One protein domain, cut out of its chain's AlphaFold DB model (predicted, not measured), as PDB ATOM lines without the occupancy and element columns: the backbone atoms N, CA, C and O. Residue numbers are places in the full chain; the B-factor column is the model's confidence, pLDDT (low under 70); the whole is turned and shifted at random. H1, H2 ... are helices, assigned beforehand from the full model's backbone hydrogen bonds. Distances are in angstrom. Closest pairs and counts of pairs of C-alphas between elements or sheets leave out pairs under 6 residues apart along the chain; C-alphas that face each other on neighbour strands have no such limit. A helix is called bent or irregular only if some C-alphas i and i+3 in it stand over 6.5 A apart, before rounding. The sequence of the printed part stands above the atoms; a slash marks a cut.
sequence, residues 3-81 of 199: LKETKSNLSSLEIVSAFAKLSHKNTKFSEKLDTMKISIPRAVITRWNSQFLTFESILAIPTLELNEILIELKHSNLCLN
ATOM      1  N   LEU A   3     106.117  51.397 -32.116       58.06
ATOM      2  CA  LEU A   3     105.935  52.340 -30.995       58.06
ATOM      3  C   LEU A   3     105.108  51.797 -29.811       58.06
ATOM      4  O   LEU A   3     105.175  52.354 -28.719       58.06
ATOM      5  N   LYS A   4     104.324  50.724 -29.995       57.97
ATOM      6  CA  LYS A   4     103.561  50.093 -28.899       57.97
ATOM      7  C   LYS A   4     104.420  49.182 -28.018       57.97
ATOM      8  O   LYS A   4     104.023  48.883 -26.896       57.97
ATOM      9  N   GLU A   5     105.560  48.718 -28.523       53.81
ATOM     10  CA  GLU A   5     106.380  47.682 -27.881       53.81
ATOM     11  C   GLU A   5     107.526  48.273 -27.039       53.81
ATOM     12  O   GLU A   5     108.151  47.576 -26.239       53.81
ATOM     13  N   THR A   6     107.774  49.580 -27.142       57.84
ATOM     14  CA  THR A   6     108.902  50.254 -26.491       57.84
ATOM     15  C   THR A   6     108.531  50.813 -25.117       57.84
ATOM     16  O   THR A   6     108.121  51.966 -24.987       57.84
ATOM     17  N   LYS A   7     108.701  49.997 -24.068       54.31
ATOM     18  CA  LYS A   7     108.394  50.374 -22.673       54.31
ATOM     19  C   LYS A   7     109.304  51.470 -22.088       54.31
ATOM     20  O   LYS A   7     108.879  52.196 -21.200       54.31
ATOM     21  N   SER A   8     110.542  51.607 -22.561       54.34
ATOM     22  CA  SER A   8     111.540  52.529 -21.984       54.34
ATOM     23  C   SER A   8     111.243  54.015 -22.216       54.34
ATOM     24  O   SER A   8     111.700  54.839 -21.433       54.34
ATOM     25  N   ASN A   9     110.441  54.354 -23.231       58.66
ATOM     26  CA  ASN A   9     110.089  55.738 -23.584       58.66
ATOM     27  C   ASN A   9     108.620  56.077 -23.284       58.66
ATOM     28  O   ASN A   9     108.084  57.066 -23.790       58.66
ATOM     29  N   LEU A  10     107.965  55.252 -22.456       63.78
ATOM     30  CA  LEU A  10     106.581  55.458 -22.030       63.78
ATOM     31  C   LEU A  10     106.391  56.825 -21.365       63.78
ATOM     32  O   LEU A  10     105.417  57.490 -21.681       63.78
ATOM     33  N   SER A  11     107.343  57.293 -20.552       73.25
ATOM     34  CA  SER A  11     107.237  58.589 -19.867       73.25
ATOM     35  C   SER A  11     107.182  59.775 -20.838       73.25
ATOM     36  O   SER A  11     106.334  60.649 -20.700       73.25
ATOM     37  N   SER A  12     108.026  59.797 -21.872       77.88
ATOM     38  CA  SER A  12     108.009  60.852 -22.896       77.88
ATOM     39  C   SER A  12     106.727  60.810 -23.732       77.88
ATOM     40  O   SER A  12     106.124  61.846 -24.004       77.88
ATOM     41  N   LEU A  13     106.254  59.611 -24.086       76.44
ATOM     42  CA  LEU A  13     104.979  59.430 -24.788       76.44
ATOM     43  C   LEU A  13     103.769  59.807 -23.917       76.44
ATOM     44  O   LEU A  13     102.770  60.315 -24.435       76.44
ATOM     45  N   GLU A  14     103.846  59.588 -22.606       80.12
ATOM     46  CA  GLU A  14     102.849  60.014 -21.622       80.12
ATOM     47  C   GLU A  14     102.809  61.536 -21.497       80.12
ATOM     48  O   GLU A  14     101.716  62.100 -21.531       80.12
ATOM     49  N   ILE A  15     103.972  62.198 -21.435       83.06
ATOM     50  CA  ILE A  15     104.083  63.663 -21.433       83.06
ATOM     51  C   ILE A  15     103.434  64.236 -22.695       83.06
ATOM     52  O   ILE A  15     102.526  65.061 -22.596       83.06
ATOM     53  N   VAL A  16     103.800  63.747 -23.884       83.75
ATOM     54  CA  VAL A  16     103.201  64.194 -25.156       83.75
ATOM     55  C   VAL A  16     101.694  63.936 -25.203       83.75
ATOM     56  O   VAL A  16     100.914  64.794 -25.619       83.75
ATOM     57  N   SER A  17     101.250  62.778 -24.712       82.12
ATOM     58  CA  SER A  17      99.821  62.467 -24.611       82.12
ATOM     59  C   SER A  17      99.094  63.386 -23.626       82.12
ATOM     60  O   SER A  17      97.917  63.690 -23.825       82.12
ATOM     61  N   ALA A  18      99.758  63.824 -22.554       86.44
ATOM     62  CA  ALA A  18      99.220  64.784 -21.599       86.44
ATOM     63  C   ALA A  18      99.132  66.188 -22.211       86.44
ATOM     64  O   ALA A  18      98.083  66.816 -22.083       86.44
ATOM     65  N   PHE A  19     100.147  66.631 -22.960       85.31
ATOM     66  CA  PHE A  19     100.110  67.880 -23.731       85.31
ATOM     67  C   PHE A  19      98.951  67.905 -24.722       85.31
ATOM     68  O   PHE A  19      98.135  68.823 -24.690       85.31
ATOM     69  N   ALA A  20      98.809  66.855 -25.533       84.69
ATOM     70  CA  ALA A  20      97.696  66.735 -26.470       84.69
ATOM     71  C   ALA A  20      96.329  66.638 -25.770       84.69
ATOM     72  O   ALA A  20      95.299  66.945 -26.357       84.69
ATOM     73  N   LYS A  21      96.256  66.189 -24.513       86.38
ATOM     74  CA  LYS A  21      95.003  66.257 -23.744       86.38
ATOM     75  C   LYS A  21      94.749  67.670 -23.231       86.38
ATOM     76  O   LYS A  21      93.600  68.105 -23.265       86.38
ATOM     77  N   LEU A  22      95.782  68.361 -22.754       86.69
ATOM     78  CA  LEU A  22      95.674  69.724 -22.242       86.69
ATOM     79  C   LEU A  22      95.264  70.708 -23.331       86.69
ATOM     80  O   LEU A  22      94.330  71.467 -23.098       86.69
ATOM     81  N   SER A  23      95.872  70.642 -24.519       85.75
ATOM     82  CA  SER A  23      95.538  71.536 -25.640       85.75
ATOM     83  C   SER A  23      94.083  71.429 -26.086       85.75
ATOM     84  O   SER A  23      93.514  72.414 -26.531       85.75
ATOM     85  N   HIS A  24      93.444  70.270 -25.905       83.81
ATOM     86  CA  HIS A  24      92.046  70.058 -26.307       83.81
ATOM     87  C   HIS A  24      91.032  70.218 -25.169       83.81
ATOM     88  O   HIS A  24      89.842  70.372 -25.436       83.81
ATOM     89  N   LYS A  25      91.451  70.103 -23.901       86.44
ATOM     90  CA  LYS A  25      90.531  70.092 -22.745       86.44
ATOM     91  C   LYS A  25      90.638  71.314 -21.842       86.44
ATOM     92  O   LYS A  25      89.688  71.589 -21.114       86.44
ATOM     93  N   ASN A  26      91.775  72.003 -21.829       88.19
ATOM     94  CA  ASN A  26      91.987  73.181 -21.001       88.19
ATOM     95  C   ASN A  26      91.895  74.431 -21.884       88.19
ATOM     96  O   ASN A  26      92.795  74.700 -22.674       88.19
ATOM     97  N   THR A  27      90.807  75.192 -21.737       87.25
ATOM     98  CA  THR A  27      90.536  76.383 -22.558       87.25
ATOM     99  C   THR A  27      91.632  77.433 -22.430       87.25
ATOM    100  O   THR A  27      92.095  77.937 -23.442       87.25
ATOM    101  N   LYS A  28      92.140  77.682 -21.216       88.81
ATOM    102  CA  LYS A  28      93.224  78.653 -20.992       88.81
ATOM    103  C   LYS A  28      94.524  78.240 -21.673       88.81
ATOM    104  O   LYS A  28      95.249  79.085 -22.185       88.81
ATOM    105  N   PHE A  29      94.832  76.942 -21.662       87.75
ATOM    106  CA  PHE A  29      96.012  76.429 -22.354       87.75
ATOM    107  C   PHE A  29      95.847  76.541 -23.874       87.75
ATOM    108  O   PHE A  29      96.760  77.018 -24.540       87.75
ATOM    109  N   SER A  30      94.674  76.185 -24.410       87.12
ATOM    110  CA  SER A  30      94.349  76.369 -25.832       87.12
ATOM    111  C   SER A  30      94.469  77.832 -26.260       87.12
ATOM    112  O   SER A  30      95.161  78.118 -27.222       87.12
ATOM    113  N   GLU A  31      93.887  78.769 -25.506       88.56
ATOM    114  CA  GLU A  31      93.934  80.208 -25.808       88.56
ATOM    115  C   GLU A  31      95.375  80.750 -25.869       88.56
ATOM    116  O   GLU A  31      95.708  81.573 -26.727       88.56
ATOM    117  N   LYS A  32      96.262  80.273 -24.983       88.06
ATOM    118  CA  LYS A  32      97.690  80.637 -25.003       88.06
ATOM    119  C   LYS A  32      98.390  80.086 -26.252       88.06
ATOM    120  O   LYS A  32      99.143  80.821 -26.884       88.06
ATOM    121  N   LEU A  33      98.104  78.839 -26.639       86.75
ATOM    122  CA  LEU A  33      98.624  78.246 -27.879       86.75
ATOM    123  C   LEU A  33      98.099  78.970 -29.130       86.75
ATOM    124  O   LEU A  33      98.872  79.257 -30.045       86.75
ATOM    125  N   ASP A  34      96.819  79.344 -29.141       86.81
ATOM    126  CA  ASP A  34      96.190  80.094 -30.233       86.81
ATOM    127  C   ASP A  34      96.824  81.484 -30.394       86.81
ATOM    128  O   ASP A  34      97.054  81.943 -31.515       86.81
ATOM    129  N   THR A  35      97.196  82.128 -29.282       87.81
ATOM    130  CA  THR A  35      97.939  83.403 -29.289       87.81
ATOM    131  C   THR A  35      99.314  83.250 -29.949       87.81
ATOM    132  O   THR A  35      99.760  84.139 -30.675       87.81
ATOM    133  N   MET A  36      99.958  82.095 -29.760       84.00
ATOM    134  CA  MET A  36     101.212  81.723 -30.426       84.00
ATOM    135  C   MET A  36     101.006  81.221 -31.864       84.00
ATOM    136  O   MET A  36     101.983  80.961 -32.561       84.00
ATOM    137  N   LYS A  37      99.754  81.105 -32.333       84.88
ATOM    138  CA  LYS A  37      99.367  80.500 -33.620       84.88
ATOM    139  C   LYS A  37      99.841  79.050 -33.776       84.88
ATOM    140  O   LYS A  37     100.114  78.600 -34.889       84.88
ATOM    141  N   ILE A  38      99.931  78.316 -32.669       84.25
ATOM    142  CA  ILE A  38     100.366  76.918 -32.640       84.25
ATOM    143  C   ILE A  38      99.154  76.038 -32.364       84.25
ATOM    144  O   ILE A  38      98.409  76.262 -31.415       84.25
ATOM    145  N   SER A  39      98.970  74.999 -33.176       81.44
ATOM    146  CA  SER A  39      97.925  74.002 -32.962       81.44
ATOM    147  C   SER A  39      98.563  72.652 -32.682       81.44
ATOM    148  O   SER A  39      99.285  72.121 -33.519       81.44
ATOM    149  N   ILE A  40      98.285  72.084 -31.507       78.69
ATOM    150  CA  ILE A  40      98.715  70.725 -31.175       78.69
ATOM    151  C   ILE A  40      97.599  69.763 -31.601       78.69
ATOM    152  O   ILE A  40      96.517  69.781 -30.995       78.69
ATOM    153  N   PRO A  41      97.821  68.899 -32.608       72.31
ATOM    154  CA  PRO A  41      96.800  67.975 -33.075       72.31
ATOM    155  C   PRO A  41      96.412  66.992 -31.973       72.31
ATOM    156  O   PRO A  41      97.193  66.653 -31.082       72.31
ATOM    157  N   ARG A  42      95.170  66.507 -32.023       66.12
ATOM    158  CA  ARG A  42      94.697  65.530 -31.044       66.12
ATOM    159  C   ARG A  42      95.471  64.230 -31.245       66.12
ATOM    160  O   ARG A  42      95.280  63.562 -32.257       66.12
ATOM    161  N   ALA A  43      96.316  63.870 -30.281       56.12
ATOM    162  CA  ALA A  43      97.078  62.631 -30.331       56.12
ATOM    163  C   ALA A  43      96.127  61.422 -30.338       56.12
ATOM    164  O   ALA A  43      95.542  61.050 -29.316       56.12
ATOM    165  N   VAL A  44      95.964  60.788 -31.498       55.75
ATOM    166  CA  VAL A  44      95.355  59.466 -31.609       55.75
ATOM    167  C   VAL A  44      96.473  58.455 -31.393       55.75
ATOM    168  O   VAL A  44      97.288  58.213 -32.280       55.75
ATOM    169  N   ILE A  45      96.490  57.853 -30.200       50.59
ATOM    170  CA  ILE A  45      97.524  56.927 -29.690       50.59
ATOM    171  C   ILE A  45      97.865  55.790 -30.683       50.59
ATOM    172  O   ILE A  45      98.932  55.190 -30.611       50.59
ATOM    173  N   THR A  46      96.979  55.472 -31.634       50.50
ATOM    174  CA  THR A  46      97.136  54.338 -32.554       50.50
ATOM    175  C   THR A  46      97.868  54.637 -33.867       50.50
ATOM    176  O   THR A  46      98.177  53.679 -34.576       50.50
ATOM    177  N   ARG A  47      98.173  55.899 -34.216       63.84
ATOM    178  CA  ARG A  47      98.837  56.248 -35.491       63.84
ATOM    179  C   ARG A  47     100.110  57.061 -35.254       63.84
ATOM    180  O   ARG A  47     100.042  58.171 -34.738       63.84
ATOM    181  N   TRP A  48     101.247  56.530 -35.704       72.56
ATOM    182  CA  TRP A  48     102.567  57.169 -35.597       72.56
ATOM    183  C   TRP A  48     102.583  58.598 -36.168       72.56
ATOM    184  O   TRP A  48     103.152  59.474 -35.535       72.56
ATOM    185  N   ASN A  49     101.856  58.862 -37.264       74.69
ATOM    186  CA  ASN A  49     101.679  60.210 -37.826       74.69
ATOM    187  C   ASN A  49     101.116  61.213 -36.814       74.69
ATOM    188  O   ASN A  49     101.555  62.352 -36.744       74.69
ATOM    189  N   SER A  50     100.141  60.797 -36.005       74.12
ATOM    190  CA  SER A  50      99.546  61.686 -35.009       74.12
ATOM    191  C   SER A  50     100.532  61.997 -33.886       74.12
ATOM    192  O   SER A  50     100.583  63.133 -33.423       74.12
ATOM    193  N   GLN A  51     101.329  61.009 -33.471       78.31
ATOM    194  CA  GLN A  51     102.377  61.206 -32.473       78.31
ATOM    195  C   GLN A  51     103.490  62.108 -33.018       78.31
ATOM    196  O   GLN A  51     103.829  63.078 -32.352       78.31
ATOM    197  N   PHE A  52     103.970  61.853 -34.239       84.19
ATOM    198  CA  PHE A  52     104.960  62.670 -34.946       84.19
ATOM    199  C   PHE A  52     104.567  64.151 -34.979       84.19
ATOM    200  O   PHE A  52     105.278  64.980 -34.419       84.19
ATOM    201  N   LEU A  53     103.374  64.462 -35.499       85.19
ATOM    202  CA  LEU A  53     102.892  65.844 -35.574       85.19
ATOM    203  C   LEU A  53     102.744  66.490 -34.190       85.19
ATOM    204  O   LEU A  53     102.915  67.698 -34.047       85.19
ATOM    205  N   THR A  54     102.425  65.704 -33.156       85.81
ATOM    206  CA  THR A  54     102.333  66.225 -31.785       85.81
ATOM    207  C   THR A  54     103.719  66.587 -31.245       85.81
ATOM    208  O   THR A  54     103.867  67.657 -30.662       85.81
ATOM    209  N   PHE A  55     104.737  65.741 -31.458       89.06
ATOM    210  CA  PHE A  55     106.120  66.052 -31.081       89.06
ATOM    211  C   PHE A  55     106.634  67.298 -31.810       89.06
ATOM    212  O   PHE A  55     107.144  68.202 -31.152       89.06
ATOM    213  N   GLU A  56     106.443  67.384 -33.130       89.69
ATOM    214  CA  GLU A  56     106.819  68.569 -33.912       89.69
ATOM    215  C   GLU A  56     106.132  69.836 -33.392       89.69
ATOM    216  O   GLU A  56     106.786  70.853 -33.173       89.69
ATOM    217  N   SER A  57     104.825  69.765 -33.121       89.00
ATOM    218  CA  SER A  57     104.068  70.923 -32.629       89.00
ATOM    219  C   SER A  57     104.537  71.388 -31.251       89.00
ATOM    220  O   SER A  57     104.523  72.583 -30.977       89.00
ATOM    221  N   ILE A  58     104.948  70.463 -30.377       89.50
ATOM    222  CA  ILE A  58     105.489  70.811 -29.056       89.50
ATOM    223  C   ILE A  58     106.878  71.442 -29.195       89.50
ATOM    224  O   ILE A  58     107.153  72.443 -28.541       89.50
ATOM    225  N   LEU A  59     107.739  70.889 -30.056       91.00
ATOM    226  CA  LEU A  59     109.086  71.414 -30.299       91.00
ATOM    227  C   LEU A  59     109.086  72.781 -31.001       91.00
ATOM    228  O   LEU A  59     110.056  73.522 -30.872       91.00
ATOM    229  N   ALA A  60     108.007  73.133 -31.702       89.94
ATOM    230  CA  ALA A  60     107.830  74.457 -32.292       89.94
ATOM    231  C   ALA A  60     107.603  75.570 -31.248       89.94
ATOM    232  O   ALA A  60     107.748  76.748 -31.576       89.94
ATOM    233  N   ILE A  61     107.249  75.225 -30.003       89.81
ATOM    234  CA  ILE A  61     107.043  76.192 -28.920       89.81
ATOM    235  C   ILE A  61     108.382  76.423 -28.199       89.81
ATOM    236  O   ILE A  61     109.003  75.451 -27.752       89.81
ATOM    237  N   PRO A  62     108.825  77.679 -27.999       90.94
ATOM    238  CA  PRO A  62     109.984  77.964 -27.160       90.94
ATOM    239  C   PRO A  62     109.823  77.339 -25.768       90.94
ATOM    240  O   PRO A  62     108.851  77.604 -25.062       90.94
ATOM    241  N   THR A  63     110.779  76.505 -25.344       91.25
ATOM    242  CA  THR A  63     110.651  75.710 -24.105       91.25
ATOM    243  C   THR A  63     110.419  76.570 -22.865       91.25
ATOM    244  O   THR A  63     109.690  76.166 -21.962       91.25
ATOM    245  N   LEU A  64     111.043  77.748 -22.815       91.69
ATOM    246  CA  LEU A  64     110.928  78.667 -21.685       91.69
ATOM    247  C   LEU A  64     109.482  79.165 -21.547       91.69
ATOM    248  O   LEU A  64     108.881  78.996 -20.491       91.69
ATOM    249  N   GLU A  65     108.893  79.633 -22.649       91.56
ATOM    250  CA  GLU A  65     107.493  80.069 -22.710       91.56
ATOM    251  C   GLU A  65     106.522  78.915 -22.416       91.56
ATOM    252  O   GLU A  65     105.563  79.076 -21.659       91.56
ATOM    253  N   LEU A  66     106.790  77.721 -22.959       90.88
ATOM    254  CA  LEU A  66     105.974  76.536 -22.695       90.88
ATOM    255  C   LEU A  66     105.965  76.182 -21.202       90.88
ATOM    256  O   LEU A  66     104.901  75.958 -20.622       90.88
ATOM    257  N   ASN A  67     107.138  76.150 -20.570       93.12
ATOM    258  CA  ASN A  67     107.262  75.841 -19.149       93.12
ATOM    259  C   ASN A  67     106.628  76.931 -18.270       93.12
ATOM    260  O   ASN A  67     105.973  76.596 -17.285       93.12
ATOM    261  N   GLU A  68     106.746  78.210 -18.634       93.62
ATOM    262  CA  GLU A  68     106.069  79.312 -17.936       93.62
ATOM    263  C   GLU A  68     104.545  79.155 -17.961       93.62
ATOM    264  O   GLU A  68     103.908  79.217 -16.906       93.62
ATOM    265  N   ILE A  69     103.961  78.858 -19.128       91.50
ATOM    266  CA  ILE A  69     102.520  78.593 -19.259       91.50
ATOM    267  C   ILE A  69     102.108  77.401 -18.389       91.50
ATOM    268  O   ILE A  69     101.084  77.444 -17.702       91.50
ATOM    269  N   LEU A  70     102.892  76.320 -18.391       92.25
ATOM    270  CA  LEU A  70     102.598  75.141 -17.576       92.25
ATOM    271  C   LEU A  70     102.645  75.456 -16.081       92.25
ATOM    272  O   LEU A  70     101.783  74.989 -15.339       92.25
ATOM    273  N   ILE A  71     103.606  76.262 -15.630       93.38
ATOM    274  CA  ILE A  71     103.702  76.697 -14.233       93.38
ATOM    275  C   ILE A  71     102.508  77.592 -13.865       93.38
ATOM    276  O   ILE A  71     101.855  77.333 -12.850       93.38
ATOM    277  N   GLU A  72     102.168  78.578 -14.704       93.25
ATOM    278  CA  GLU A  72     101.012  79.477 -14.531       93.25
ATOM    279  C   GLU A  72      99.708  78.676 -14.359       93.25
ATOM    280  O   GLU A  72      98.884  78.964 -13.486       93.25
ATOM    281  N   LEU A  73      99.547  77.614 -15.151       91.81
ATOM    282  CA  LEU A  73      98.367  76.752 -15.147       91.81
ATOM    283  C   LEU A  73      98.439  75.585 -14.147       91.81
ATOM    284  O   LEU A  73      97.550  74.734 -14.151       91.81
ATOM    285  N   LYS A  74      99.440  75.554 -13.255       91.44
ATOM    286  CA  LYS A  74      99.634  74.516 -12.220       91.44
ATOM    287  C   LYS A  74      99.852  73.096 -12.777       91.44
ATOM    288  O   LYS A  74      99.454  72.110 -12.162       91.44
ATOM    289  N   HIS A  75     100.530  72.997 -13.915       90.69
ATOM    290  CA  HIS A  75     100.950  71.764 -14.588       90.69
ATOM    291  C   HIS A  75     102.482  71.606 -14.600       90.69
ATOM    292  O   HIS A  75     103.067  71.133 -15.574       90.69
ATOM    293  N   SER A  76     103.157  71.985 -13.509       88.75
ATOM    294  CA  SER A  76     104.626  71.928 -13.395       88.75
ATOM    295  C   SER A  76     105.211  70.522 -13.579       88.75
ATOM    296  O   SER A  76     106.357  70.377 -13.990       88.75
ATOM    297  N   ASN A  77     104.413  69.476 -13.353       87.25
ATOM    298  CA  ASN A  77     104.784  68.082 -13.596       87.25
ATOM    299  C   ASN A  77     104.968  67.728 -15.086       87.25
ATOM    300  O   ASN A  77     105.399  66.620 -15.384       87.25
ATOM    301  N   LEU A  78     104.596  68.623 -16.007       89.75
ATOM    302  CA  LEU A  78     104.774  68.463 -17.454       89.75
ATOM    303  C   LEU A  78     105.870  69.371 -18.023       89.75
ATOM    304  O   LEU A  78     106.056  69.398 -19.238       89.75
ATOM    305  N   CYS A  79     106.566  70.133 -17.176       90.81
ATOM    306  CA  CYS A  79     107.663  70.982 -17.626       90.81
ATOM    307  C   CYS A  79     108.773  70.132 -18.247       90.81
ATOM    308  O   CYS A  79     109.204  69.135 -17.667       90.81
ATOM    309  N   LEU A  80     109.240  70.557 -19.417       90.75
ATOM    310  CA  LEU A  80     110.262  69.850 -20.175       90.75
ATOM    311  C   LEU A  80     111.647  70.267 -19.694       90.75
ATOM    312  O   LEU A  80     111.938  71.460 -19.556       90.75
ATOM    313  N   ASN A  81     112.512  69.283 -19.475       90.25
ATOM    314  CA  ASN A  81     113.938  69.512 -19.264       90.25
ATOM    315  C   ASN A  81     114.736  69.250 -20.557       90.25
ATOM    316  O   ASN A  81     114.204  68.793 -21.569       90.25
TER     317      ASN A  81
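This is residues 3 to 81 of the 199 residues of the protein "Hypothetical protein" of Rotaria sp. Silwood2 (UniProt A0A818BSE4). One long, kinked helix, H1, is crossed at a wide angle by H3; at one end of the domain H2 turns off the end of H1, and H4 lies near H2, running the opposite way. The first part of H1 sticks out with residues 7 to 11, and a long link, residues 36 to 47, joins H2 to H3. The printed part has 79 residues with four named helices, H1 H2 H3 H4 in that order, and no named strand; the class is all helix. The whole is compact, with a radius of gyration of the C-alphas of 12.2 A, yet elongated, spanning 35 by 21 by 20 A.

H1, residues 7 to 25, has a kink of 26 degrees near residue 14 and is irregular, with C-alphas 8 and 11 standing 7.7 A apart. With residues 16 to 20 alone it touches residues 51 to 55 of H3, residues 48 to 59; the closest C-alphas are those of Val 16 and Phe 55, 6.9 A, and the lines are about perpendicular at 73 degrees. H1 and H2, residues 27 to 35, touch only at the corner, C-alphas 23 and 30 being closest at 5.0 A. H2 and H4, residues 63 to 72, are close but not clearly touching, with C-alphas 29 and 69 closest at 7.5 A, at a shallow tilt of 30 degrees, opposite ways. H1 and H4 are apart. Every O i to N i+4 pair is within hydrogen-bond range in H2, H3 and H4, and 12 of 15 in H1.

H1 begins at C-alpha 7, (108.394, 50.374, -22.673), and measures 26.6 A; H3 measures 16.5 A, H4 14.1 A and H2 12.2 A. H4 ends at C-alpha 72, (101.012, 79.477, -14.531).

The two C-alphas farthest apart, those of Glu 5 and Thr 35, are 36.7 A apart. The printed part has no cut. The link from H2 to H3 is long; those from H1 to H2 and from H3 to H4 are tight. The mean pLDDT of the printed part is 81.2, and residues 3 to 10 and 42 to 47 are under 70.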